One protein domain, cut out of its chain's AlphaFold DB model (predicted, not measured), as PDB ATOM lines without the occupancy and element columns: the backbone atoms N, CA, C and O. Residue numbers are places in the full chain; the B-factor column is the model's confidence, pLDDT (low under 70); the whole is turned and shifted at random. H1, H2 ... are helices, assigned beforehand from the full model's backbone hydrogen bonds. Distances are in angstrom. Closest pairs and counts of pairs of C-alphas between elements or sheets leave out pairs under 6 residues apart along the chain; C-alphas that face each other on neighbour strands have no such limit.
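This is residues 20 to 48 and 60 to 105 of the 268 residues of an uncharacterized protein of Candidatus Falkowbacteria bacterium GW2011_GWE1_38_31 (UniProt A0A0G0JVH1). Two long helices run opposite ways side by side, with a gap between them for much of their length, and the far part of the longer one, H2, sticks out as a bare arm at residues 88 to 96 and 98 to 102. The printed part has 75 residues with two named helices, H1 then H2, and no named strand; the class is all helix. It is an extended rod, with a radius of gyration of the C-alphas of 19.4 A and spans of 67 by 19 by 16 A.

H1, residues 22 to 48, and H2, residues 60 to 102, are close but not clearly touching. Their closest C-alphas, those of Phe 28 and Tyr 79, are 7.7 A apart. They run opposite ways at a shallow tilt of 18 degrees. In H1 and H2 every O i to N i+4 pair is within hydrogen-bond range.

H1 begins at C-alpha 22 (171.562, -104.402, 80.142) and is 38.7 A long from first to last C-alpha. H2 is 62.9 A long and ends at C-alpha 102 (196.164, -91.474, 92.490).

The C-alphas of Phe 48 and Gly 104, the two farthest apart, are 66.6 A apart. Residues 49 to 59 are not printed, and C-alphas 48 and 60 are 13.9 A apart across the cut. The mean pLDDT of the printed part is 80.1; residues 20 to 24, 46 to 48 and 60 to 61 are under 70.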
ATOM      1  N   ASN A  20     176.120-107.822  77.472       63.75
ATOM      2  CA  ASN A  20     176.691-107.321  78.732       63.75
ATOM      3  C   ASN A  20     176.255-105.907  79.170       63.75
ATOM      4  O   ASN A  20     176.548-105.531  80.302       63.75
ATOM      5  N   TYR A  21     175.551-105.134  78.334       63.94
ATOM      6  CA  TYR A  21     175.076-103.782  78.675       63.94
ATOM      7  C   TYR A  21     173.549-103.773  78.830       63.94
ATOM      8  O   TYR A  21     172.831-103.426  77.891       63.94
ATOM      9  N   PRO A  22     173.001-104.182  79.986       63.44
ATOM     10  CA  PRO A  22     171.562-104.402  80.142       63.44
ATOM     11  C   PRO A  22     170.724-103.139  79.887       63.44
ATOM     12  O   PRO A  22     169.673-103.212  79.247       63.44
ATOM     13  N   SER A  23     171.197-101.971  80.331       66.50
ATOM     14  CA  SER A  23     170.514-100.684  80.145       66.50
ATOM     15  C   SER A  23     170.555-100.204  78.687       66.50
ATOM     16  O   SER A  23     169.531 -99.774  78.151       66.50
ATOM     17  N   PHE A  24     171.710-100.330  78.026       69.06
ATOM     18  CA  PHE A  24     171.884-100.008  76.608       69.06
ATOM     19  C   PHE A  24     171.059-100.938  75.718       69.06
ATOM     20  O   PHE A  24     170.285-100.462  74.892       69.06
ATOM     21  N   ASN A  25     171.143-102.251  75.944       74.62
ATOM     22  CA  ASN A  25     170.438-103.249  75.147       74.62
ATOM     23  C   ASN A  25     168.929-103.035  75.204       74.62
ATOM     24  O   ASN A  25     168.282-102.995  74.162       74.62
ATOM     25  N   ARG A  26     168.359-102.807  76.393       74.81
ATOM     26  CA  ARG A  26     166.919-102.547  76.522       74.81
ATOM     27  C   ARG A  26     166.478-101.319  75.718       74.81
ATOM     28  O   ARG A  26     165.466-101.385  75.024       74.81
ATOM     29  N   ARG A  27     167.227-100.213  75.795       75.88
ATOM     30  CA  ARG A  27     166.909 -98.967  75.072       75.88
ATOM     31  C   ARG A  27     167.099 -99.118  73.563       75.88
ATOM     32  O   ARG A  27     166.250 -98.661  72.805       75.88
ATOM     33  N   PHE A  28     168.170 -99.788  73.140       79.31
ATOM     34  CA  PHE A  28     168.453-100.045  71.732       79.31
ATOM     35  C   PHE A  28     167.379-100.930  71.094       79.31
ATOM     36  O   PHE A  28     166.814-100.551  70.076       79.31
ATOM     37  N   TRP A  29     167.040-102.069  71.710       78.06
ATOM     38  CA  TRP A  29     166.016-102.973  71.176       78.06
ATOM     39  C   TRP A  29     164.632-102.324  71.145       78.06
ATOM     40  O   TRP A  29     163.895-102.524  70.185       78.06
ATOM     41  N   PHE A  30     164.294-101.495  72.136       81.19
ATOM     42  CA  PHE A  30     163.059-100.711  72.107       81.19
ATOM     43  C   PHE A  30     163.021 -99.743  70.915       81.19
ATOM     44  O   PHE A  30     162.056 -99.744  70.153       81.19
ATOM     45  N   ALA A  31     164.086 -98.957  70.720       79.56
ATOM     46  CA  ALA A  31     164.190 -98.044  69.584       79.56
ATOM     47  C   ALA A  31     164.166 -98.798  68.245       79.56
ATOM     48  O   ALA A  31     163.518 -98.359  67.299       79.56
ATOM     49  N   LEU A  32     164.811 -99.965  68.180       81.31
ATOM     50  CA  LEU A  32     164.813-100.807  66.993       81.31
ATOM     51  C   LEU A  32     163.411-101.314  66.649       81.31
ATOM     52  O   LEU A  32     162.995-101.207  65.500       81.31
ATOM     53  N   ILE A  33     162.678-101.842  67.633       83.19
ATOM     54  CA  ILE A  33     161.298-102.306  67.440       83.19
ATOM     55  C   ILE A  33     160.423-101.152  66.946       83.19
ATOM     56  O   ILE A  33     159.638-101.344  66.023       83.19
ATOM     57  N   LEU A  34     160.592 -99.950  67.503       82.94
ATOM     58  CA  LEU A  34     159.859 -98.764  67.061       82.94
ATOM     59  C   LEU A  34     160.156 -98.421  65.590       82.94
ATOM     60  O   LEU A  34     159.228 -98.191  64.818       82.94
ATOM     61  N   VAL A  35     161.430 -98.435  65.183       79.88
ATOM     62  CA  VAL A  35     161.836 -98.179  63.789       79.88
ATOM     63  C   VAL A  35     161.299 -99.256  62.845       79.88
ATOM     64  O   VAL A  35     160.789 -98.928  61.774       79.88
ATOM     65  N   LEU A  36     161.356-100.531  63.239       81.81
ATOM     66  CA  LEU A  36     160.810-101.635  62.446       81.81
ATOM     67  C   LEU A  36     159.285-101.546  62.318       81.81
ATOM     68  O   LEU A  36     158.762-101.786  61.235       81.81
ATOM     69  N   LEU A  37     158.567-101.149  63.374       83.94
ATOM     70  CA  LEU A  37     157.123-100.905  63.316       83.94
ATOM     71  C   LEU A  37     156.785 -99.789  62.324       83.94
ATOM     72  O   LEU A  37     155.913 -99.976  61.478       83.94
ATOM     73  N   ILE A  38     157.500 -98.661  62.381       81.06
ATOM     74  CA  ILE A  38     157.325 -97.552  61.433       81.06
ATOM     75  C   ILE A  38     157.601 -98.025  60.000       81.06
ATOM     76  O   ILE A  38     156.812 -97.744  59.100       81.06
ATOM     77  N   PHE A  39     158.673 -98.794  59.789       80.38
ATOM     78  CA  PHE A  39     159.000 -99.358  58.482       80.38
ATOM     79  C   PHE A  39     157.900-100.295  57.963       80.38
ATOM     80  O   PHE A  39     157.468-100.151  56.822       80.38
ATOM     81  N   CYS A  40     157.384-101.200  58.800       80.12
ATOM     82  CA  CYS A  40     156.274-102.084  58.443       80.12
ATOM     83  C   CYS A  40     154.999-101.304  58.094       80.12
ATOM     84  O   CYS A  40     154.305-101.678  57.149       80.12
ATOM     85  N   ILE A  41     154.698-100.214  58.808       81.88
ATOM     86  CA  ILE A  41     153.544 -99.351  58.513       81.88
ATOM     87  C   ILE A  41     153.720 -98.684  57.145       81.88
ATOM     88  O   ILE A  41     152.828 -98.779  56.304       81.88
ATOM     89  N   ILE A  42     154.879 -98.068  56.893       78.44
ATOM     90  CA  ILE A  42     155.191 -97.412  55.613       78.44
ATOM     91  C   ILE A  42     155.118 -98.418  54.462       78.44
ATOM     92  O   ILE A  42     154.490 -98.144  53.439       78.44
ATOM     93  N   LEU A  43     155.711 -99.601  54.637       75.31
ATOM     94  CA  LEU A  43     155.680-100.662  53.637       75.31
ATOM     95  C   LEU A  43     154.248-101.138  53.360       75.31
ATOM     96  O   LEU A  43     153.874-101.303  52.203       75.31
ATOM     97  N   SER A  44     153.433-101.315  54.402       75.38
ATOM     98  CA  SER A  44     152.031-101.728  54.255       75.38
ATOM     99  C   SER A  44     151.209-100.689  53.489       75.38
ATOM    100  O   SER A  44     150.417-101.055  52.622       75.38
ATOM    101  N   ILE A  45     151.435 -99.397  53.756       78.62
ATOM    102  CA  ILE A  45     150.797 -98.291  53.027       78.62
ATOM    103  C   ILE A  45     151.219 -98.311  51.552       78.62
ATOM    104  O   ILE A  45     150.364 -98.255  50.670       78.62
ATOM    105  N   LEU A  46     152.518 -98.444  51.272       68.94
ATOM    106  CA  LEU A  46     153.041 -98.500  49.904       68.94
ATOM    107  C   LEU A  46     152.503 -99.703  49.124       68.94
ATOM    108  O   LEU A  46     152.144 -99.561  47.958       68.94
ATOM    109  N   LEU A  47     152.406-100.874  49.758       68.56
ATOM    110  CA  LEU A  47     151.827-102.069  49.142       68.56
ATOM    111  C   LEU A  47     150.329-101.899  48.863       68.56
ATOM    112  O   LEU A  47     149.863-102.329  47.812       68.56
ATOM    113  N   PHE A  48     149.581-101.249  49.760       68.06
ATOM    114  CA  PHE A  48     148.165-100.953  49.543       68.06
ATOM    115  C   PHE A  48     147.951 -99.978  48.373       68.06
ATOM    116  O   PHE A  48     147.074-100.208  47.545       68.06
ATOM    117  N   ALA A  60     160.324-104.854  41.516       68.31
ATOM    118  CA  ALA A  60     159.837-104.315  42.781       68.31
ATOM    119  C   ALA A  60     160.178-105.230  43.974       68.31
ATOM    120  O   ALA A  60     160.653-104.739  44.997       68.31
ATOM    121  N   ILE A  61     160.010-106.552  43.830       67.25
ATOM    122  CA  ILE A  61     160.371-107.528  44.872       67.25
ATOM    123  C   ILE A  61     161.886-107.536  45.123       67.25
ATOM    124  O   ILE A  61     162.307-107.499  46.278       67.25
ATOM    125  N   ILE A  62     162.714-107.532  44.072       71.88
ATOM    126  CA  ILE A  62     164.180-107.499  44.214       71.88
ATOM    127  C   ILE A  62     164.633-106.213  44.919       71.88
ATOM    128  O   ILE A  62     165.435-106.274  45.851       71.88
ATOM    129  N   ASN A  63     164.074-105.057  44.548       76.19
ATOM    130  CA  ASN A  63     164.375-103.788  45.213       76.19
ATOM    131  C   ASN A  63     163.966-103.794  46.690       76.19
ATOM    132  O   ASN A  63     164.713-103.298  47.530       76.19
ATOM    133  N   LEU A  64     162.825-104.400  47.024       71.12
ATOM    134  CA  LEU A  64     162.356-104.537  48.404       71.12
ATOM    135  C   LEU A  64     163.296-105.433  49.227       71.12
ATOM    136  O   LEU A  64     163.625-105.095  50.367       71.12
ATOM    137  N   ILE A  65     163.798-106.527  48.642       72.12
ATOM    138  CA  ILE A  65     164.802-107.399  49.273       72.12
ATOM    139  C   ILE A  65     166.106-106.630  49.519       72.12
ATOM    140  O   ILE A  65     166.634-106.673  50.630       72.12
ATOM    141  N   ILE A  66     166.608-105.888  48.526       76.44
ATOM    142  CA  ILE A  66     167.847-105.100  48.648       76.44
ATOM    143  C   ILE A  66     167.703-104.007  49.716       76.44
ATOM    144  O   ILE A  66     168.586-103.844  50.561       76.44
ATOM    145  N   GLN A  67     166.586-103.278  49.725       77.81
ATOM    146  CA  GLN A  67     166.307-102.253  50.734       77.81
ATOM    147  C   GLN A  67     166.202-102.859  52.138       77.81
ATOM    148  O   GLN A  67     166.780-102.318  53.080       77.81
ATOM    149  N   SER A  68     165.551-104.017  52.277       73.12
ATOM    150  CA  SER A  68     165.456-104.734  53.555       73.12
ATOM    151  C   SER A  68     166.826-105.217  54.037       73.12
ATOM    152  O   SER A  68     167.169-105.033  55.203       73.12
ATOM    153  N   ALA A  69     167.652-105.772  53.144       73.81
ATOM    154  CA  ALA A  69     169.014-106.192  53.469       73.81
ATOM    155  C   ALA A  69     169.889-104.999  53.896       73.81
ATOM    156  O   ALA A  69     170.624-105.086  54.879       73.81
ATOM    157  N   THR A  70     169.757-103.859  53.212       84.31
ATOM    158  CA  THR A  70     170.478-102.618  53.538       84.31
ATOM    159  C   THR A  70     170.038-102.055  54.889       84.31
ATOM    160  O   THR A  70     170.880-101.633  55.680       84.31
ATOM    161  N   LEU A  71     168.738-102.107  55.198       81.25
ATOM    162  CA  LEU A  71     168.198-101.711  56.497       81.25
ATOM    163  C   LEU A  71     168.774-102.581  57.623       81.25
ATOM    164  O   LEU A  71     169.255-102.047  58.621       81.25
ATOM    165  N   VAL A  72     168.787-103.907  57.448       78.81
ATOM    166  CA  VAL A  72     169.364-104.846  58.427       78.81
ATOM    167  C   VAL A  72     170.853-104.571  58.641       78.81
ATOM    168  O   VAL A  72     171.304-104.494  59.785       78.81
ATOM    169  N   LEU A  73     171.618-104.362  57.567       80.81
ATOM    170  CA  LEU A  73     173.036-104.013  57.670       80.81
ATOM    171  C   LEU A  73     173.247-102.668  58.380       80.81
ATOM    172  O   LEU A  73     174.112-102.573  59.250       80.81
ATOM    173  N   GLY A  74     172.431-101.657  58.074       84.50
ATOM    174  CA  GLY A  74     172.472-100.348  58.728       84.50
ATOM    175  C   GLY A  74     172.166-100.423  60.227       84.50
ATOM    176  O   GLY A  74     172.858 -99.798  61.033       84.50
ATOM    177  N   ILE A  75     171.189-101.246  60.619       80.56
ATOM    178  CA  ILE A  75     170.867-101.535  62.024       80.56
ATOM    179  C   ILE A  75     172.068-102.175  62.728       80.56
ATOM    180  O   ILE A  75     172.467-101.715  63.800       80.56
ATOM    181  N   CYS A  76     172.670-103.205  62.126       78.25
ATOM    182  CA  CYS A  76     173.829-103.894  62.690       78.25
ATOM    183  C   CYS A  76     175.044-102.964  62.833       78.25
ATOM    184  O   CYS A  76     175.695-102.960  63.880       78.25
ATOM    185  N   ALA A  77     175.327-102.145  61.816       82.50
ATOM    186  CA  ALA A  77     176.416-101.172  61.846       82.50
ATOM    187  C   ALA A  77     176.195-100.110  62.936       82.50
ATOM    188  O   ALA A  77     177.097 -99.834  63.729       82.50
ATOM    189  N   THR A  78     174.974 -99.574  63.039       82.00
ATOM    190  CA  THR A  78     174.606 -98.583  64.064       82.00
ATOM    191  C   THR A  78     174.697 -99.175  65.470       82.00
ATOM    192  O   THR A  78     175.241 -98.539  66.373       82.00
ATOM    193  N   TYR A  79     174.227-100.412  65.660       80.62
ATOM    194  CA  TYR A  79     174.361-101.129  66.928       80.62
ATOM    195  C   TYR A  79     175.824-101.256  67.353       80.62
ATOM    196  O   TYR A  79     176.170-100.962  68.499       80.62
ATOM    197  N   TYR A  80     176.691-101.671  66.427       80.38
ATOM    198  CA  TYR A  80     178.111-101.848  66.705       80.38
ATOM    199  C   TYR A  80     178.797-100.520  67.045       80.38
ATOM    200  O   TYR A  80     179.511-100.450  68.044       80.38
ATOM    201  N   ALA A  81     178.529 -99.459  66.279       82.81
ATOM    202  CA  ALA A  81     179.080 -98.128  66.531       82.81
ATOM    203  C   ALA A  81     178.660 -97.581  67.907       82.81
ATOM    204  O   ALA A  81     179.497 -97.118  68.683       82.81
ATOM    205  N   LEU A  82     177.375 -97.700  68.256       82.19
ATOM    206  CA  LEU A  82     176.872 -97.289  69.567       82.19
ATOM    207  C   LEU A  82     177.472 -98.124  70.701       82.19
ATOM    208  O   LEU A  82     177.842 -97.580  71.739       82.19
ATOM    209  N   ARG A  83     177.615 -99.438  70.511       81.38
ATOM    210  CA  ARG A  83     178.273-100.308  71.490       81.38
ATOM    211  C   ARG A  83     179.729 -99.907  71.704       81.38
ATOM    212  O   ARG A  83     180.181 -99.883  72.843       81.38
ATOM    213  N   GLN A  84     180.454 -99.596  70.633       82.88
ATOM    214  CA  GLN A  84     181.836 -99.139  70.727       82.88
ATOM    215  C   GLN A  84     181.924 -97.828  71.513       82.88
ATOM    216  O   GLN A  84     182.758 -97.723  72.405       82.88
ATOM    217  N   LEU A  85     181.008 -96.884  71.275       85.69
ATOM    218  CA  LEU A  85     180.907 -95.647  72.054       85.69
ATOM    219  C   LEU A  85     180.672 -95.924  73.551       85.69
ATOM    220  O   LEU A  85     181.310 -95.308  74.404       85.69
ATOM    221  N   VAL A  86     179.767 -96.854  73.878       84.88
ATOM    222  CA  VAL A  86     179.494 -97.257  75.267       84.88
ATOM    223  C   VAL A  86     180.727 -97.892  75.907       84.88
ATOM    224  O   VAL A  86     181.041 -97.562  77.049       84.88
ATOM    225  N   GLU A  87     181.450 -98.748  75.182       84.19
ATOM    226  CA  GLU A  87     182.678 -99.359  75.694       84.19
ATOM    227  C   GLU A  87     183.768 -98.316  75.936       84.19
ATOM    228  O   GLU A  87     184.349 -98.293  77.014       84.19
ATOM    229  N   THR A  88     183.983 -97.395  74.993       86.50
ATOM    230  CA  THR A  88     184.939 -96.293  75.164       86.50
ATOM    231  C   THR A  88     184.566 -95.399  76.344       86.50
ATOM    232  O   THR A  88     185.440 -94.949  77.084       86.50
ATOM    233  N   ARG A  89     183.268 -95.150  76.564       88.94
ATOM    234  CA  ARG A  89     182.807 -94.399  77.737       88.94
ATOM    235  C   ARG A  89     183.082 -95.159  79.031       88.94
ATOM    236  O   ARG A  89     183.531 -94.542  79.992       88.94
ATOM    237  N   PHE A  90     182.812 -96.462  79.066       89.62
ATOM    238  CA  PHE A  90     183.083 -97.297  80.233       89.62
ATOM    239  C   PHE A  90     184.577 -97.288  80.583       89.62
ATOM    240  O   PHE A  90     184.928 -96.948  81.710       89.62
ATOM    241  N   THR A  91     185.454 -97.579  79.616       88.38
ATOM    242  CA  THR A  91     186.905 -97.599  79.854       88.38
ATOM    243  C   THR A  91     187.425 -96.219  80.245       88.38
ATOM    244  O   THR A  91     188.219 -96.098  81.173       88.38
ATOM    245  N   GLY A  92     186.923 -95.158  79.607       89.62
ATOM    246  CA  GLY A  92     187.284 -93.785  79.952       89.62
ATOM    247  C   GLY A  92     186.892 -93.391  81.382       89.62
ATOM    248  O   GLY A  92     187.647 -92.669  82.036       89.62
ATOM    249  N   LEU A  93     185.743 -93.864  81.879       93.25
ATOM    250  CA  LEU A  93     185.308 -93.648  83.263       93.25
ATOM    251  C   LEU A  93     186.155 -94.440  84.261       93.25
ATOM    252  O   LEU A  93     186.568 -93.866  85.266       93.25
ATOM    253  N   ASP A  94     186.442 -95.710  83.975       89.69
ATOM    254  CA  ASP A  94     187.250 -96.567  84.850       89.69
ATOM    255  C   ASP A  94     188.677 -96.016  85.021       89.69
ATOM    256  O   ASP A  94     189.151 -95.788  86.135       89.69
ATOM    257  N   GLU A  95     189.328 -95.642  83.916       89.88
ATOM    258  CA  GLU A  95     190.636 -94.989  83.963       89.88
ATOM    259  C   GLU A  95     190.598 -93.622  84.657       89.88
ATOM    260  O   GLU A  95     191.563 -93.224  85.316       89.88
ATOM    261  N   ALA A  96     189.509 -92.860  84.492       91.50
ATOM    262  CA  ALA A  96     189.343 -91.594  85.194       91.50
ATOM    263  C   ALA A  96     189.225 -91.810  86.706       91.50
ATOM    264  O   ALA A  96     189.860 -91.066  87.449       91.50
ATOM    265  N   GLY A  97     188.492 -92.837  87.149       90.56
ATOM    266  CA  GLY A  97     188.426 -93.244  88.555       90.56
ATOM    267  C   GLY A  97     189.812 -93.548  89.121       90.56
ATOM    268  O   GLY A  97     190.234 -92.915  90.090       90.56
ATOM    269  N   MET A  98     190.586 -94.390  88.428       88.94
ATOM    270  CA  MET A  98     191.969 -94.711  88.815       88.94
ATOM    271  C   MET A  98     192.869 -93.467  88.904       88.94
ATOM    272  O   MET A  98     193.697 -93.351  89.808       88.94
ATOM    273  N   ARG A  99     192.735 -92.516  87.970       90.19
ATOM    274  CA  ARG A  99     193.501 -91.256  88.006       90.19
ATOM    275  C   ARG A  99     193.117 -90.379  89.196       90.19
ATOM    276  O   ARG A  99     194.000 -89.740  89.762       90.19
ATOM    277  N   GLU A 100     191.841 -90.331  89.570       90.75
ATOM    278  CA  GLU A 100     191.387 -89.555  90.728       90.75
ATOM    279  C   GLU A 100     191.830 -90.188  92.059       90.75
ATOM    280  O   GLU A 100     192.254 -89.438  92.938       90.75
ATOM    281  N   ILE A 101     191.867 -91.526  92.188       86.56
ATOM    282  CA  ILE A 101     192.479 -92.203  93.355       86.56
ATOM    283  C   ILE A 101     193.941 -91.794  93.524       86.56
ATOM    284  O   ILE A 101     194.333 -91.346  94.598       86.56
ATOM    285  N   LYS A 102     194.739 -91.857  92.449       85.75
ATOM    286  CA  LYS A 102     196.164 -91.474  92.490       85.75
ATOM    287  C   LYS A 102     196.391 -90.010  92.875       85.75
ATOM    288  O   LYS A 102     197.486 -89.648  93.289       85.75
ATOM    289  N   ARG A 103     195.374 -89.161  92.708       88.38
ATOM    290  CA  ARG A 103     195.380 -87.747  93.107       88.38
ATOM    291  C   ARG A 103     194.846 -87.520  94.525       88.38
ATOM    292  O   ARG A 103     194.807 -86.376  94.962       88.38
ATOM    293  N   GLY A 104     194.401 -88.566  95.221       85.44
ATOM    294  CA  GLY A 104     193.743 -88.468  96.527       85.44
ATOM    295  C   GLY A 104     192.308 -87.929  96.466       85.44
ATOM    296  O   GLY A 104     191.723 -87.596  97.492       85.44
ATOM    297  N   HIS A 105     191.706 -87.820  95.277       91.00
ATOM    298  CA  HIS A 105     190.344 -87.310  95.096       91.00
ATOM    299  C   HIS A 105     189.304 -88.440  95.177       91.00
ATOM    300  O   HIS A 105     188.566 -88.704  94.224       91.00
TER     301      HIS A 105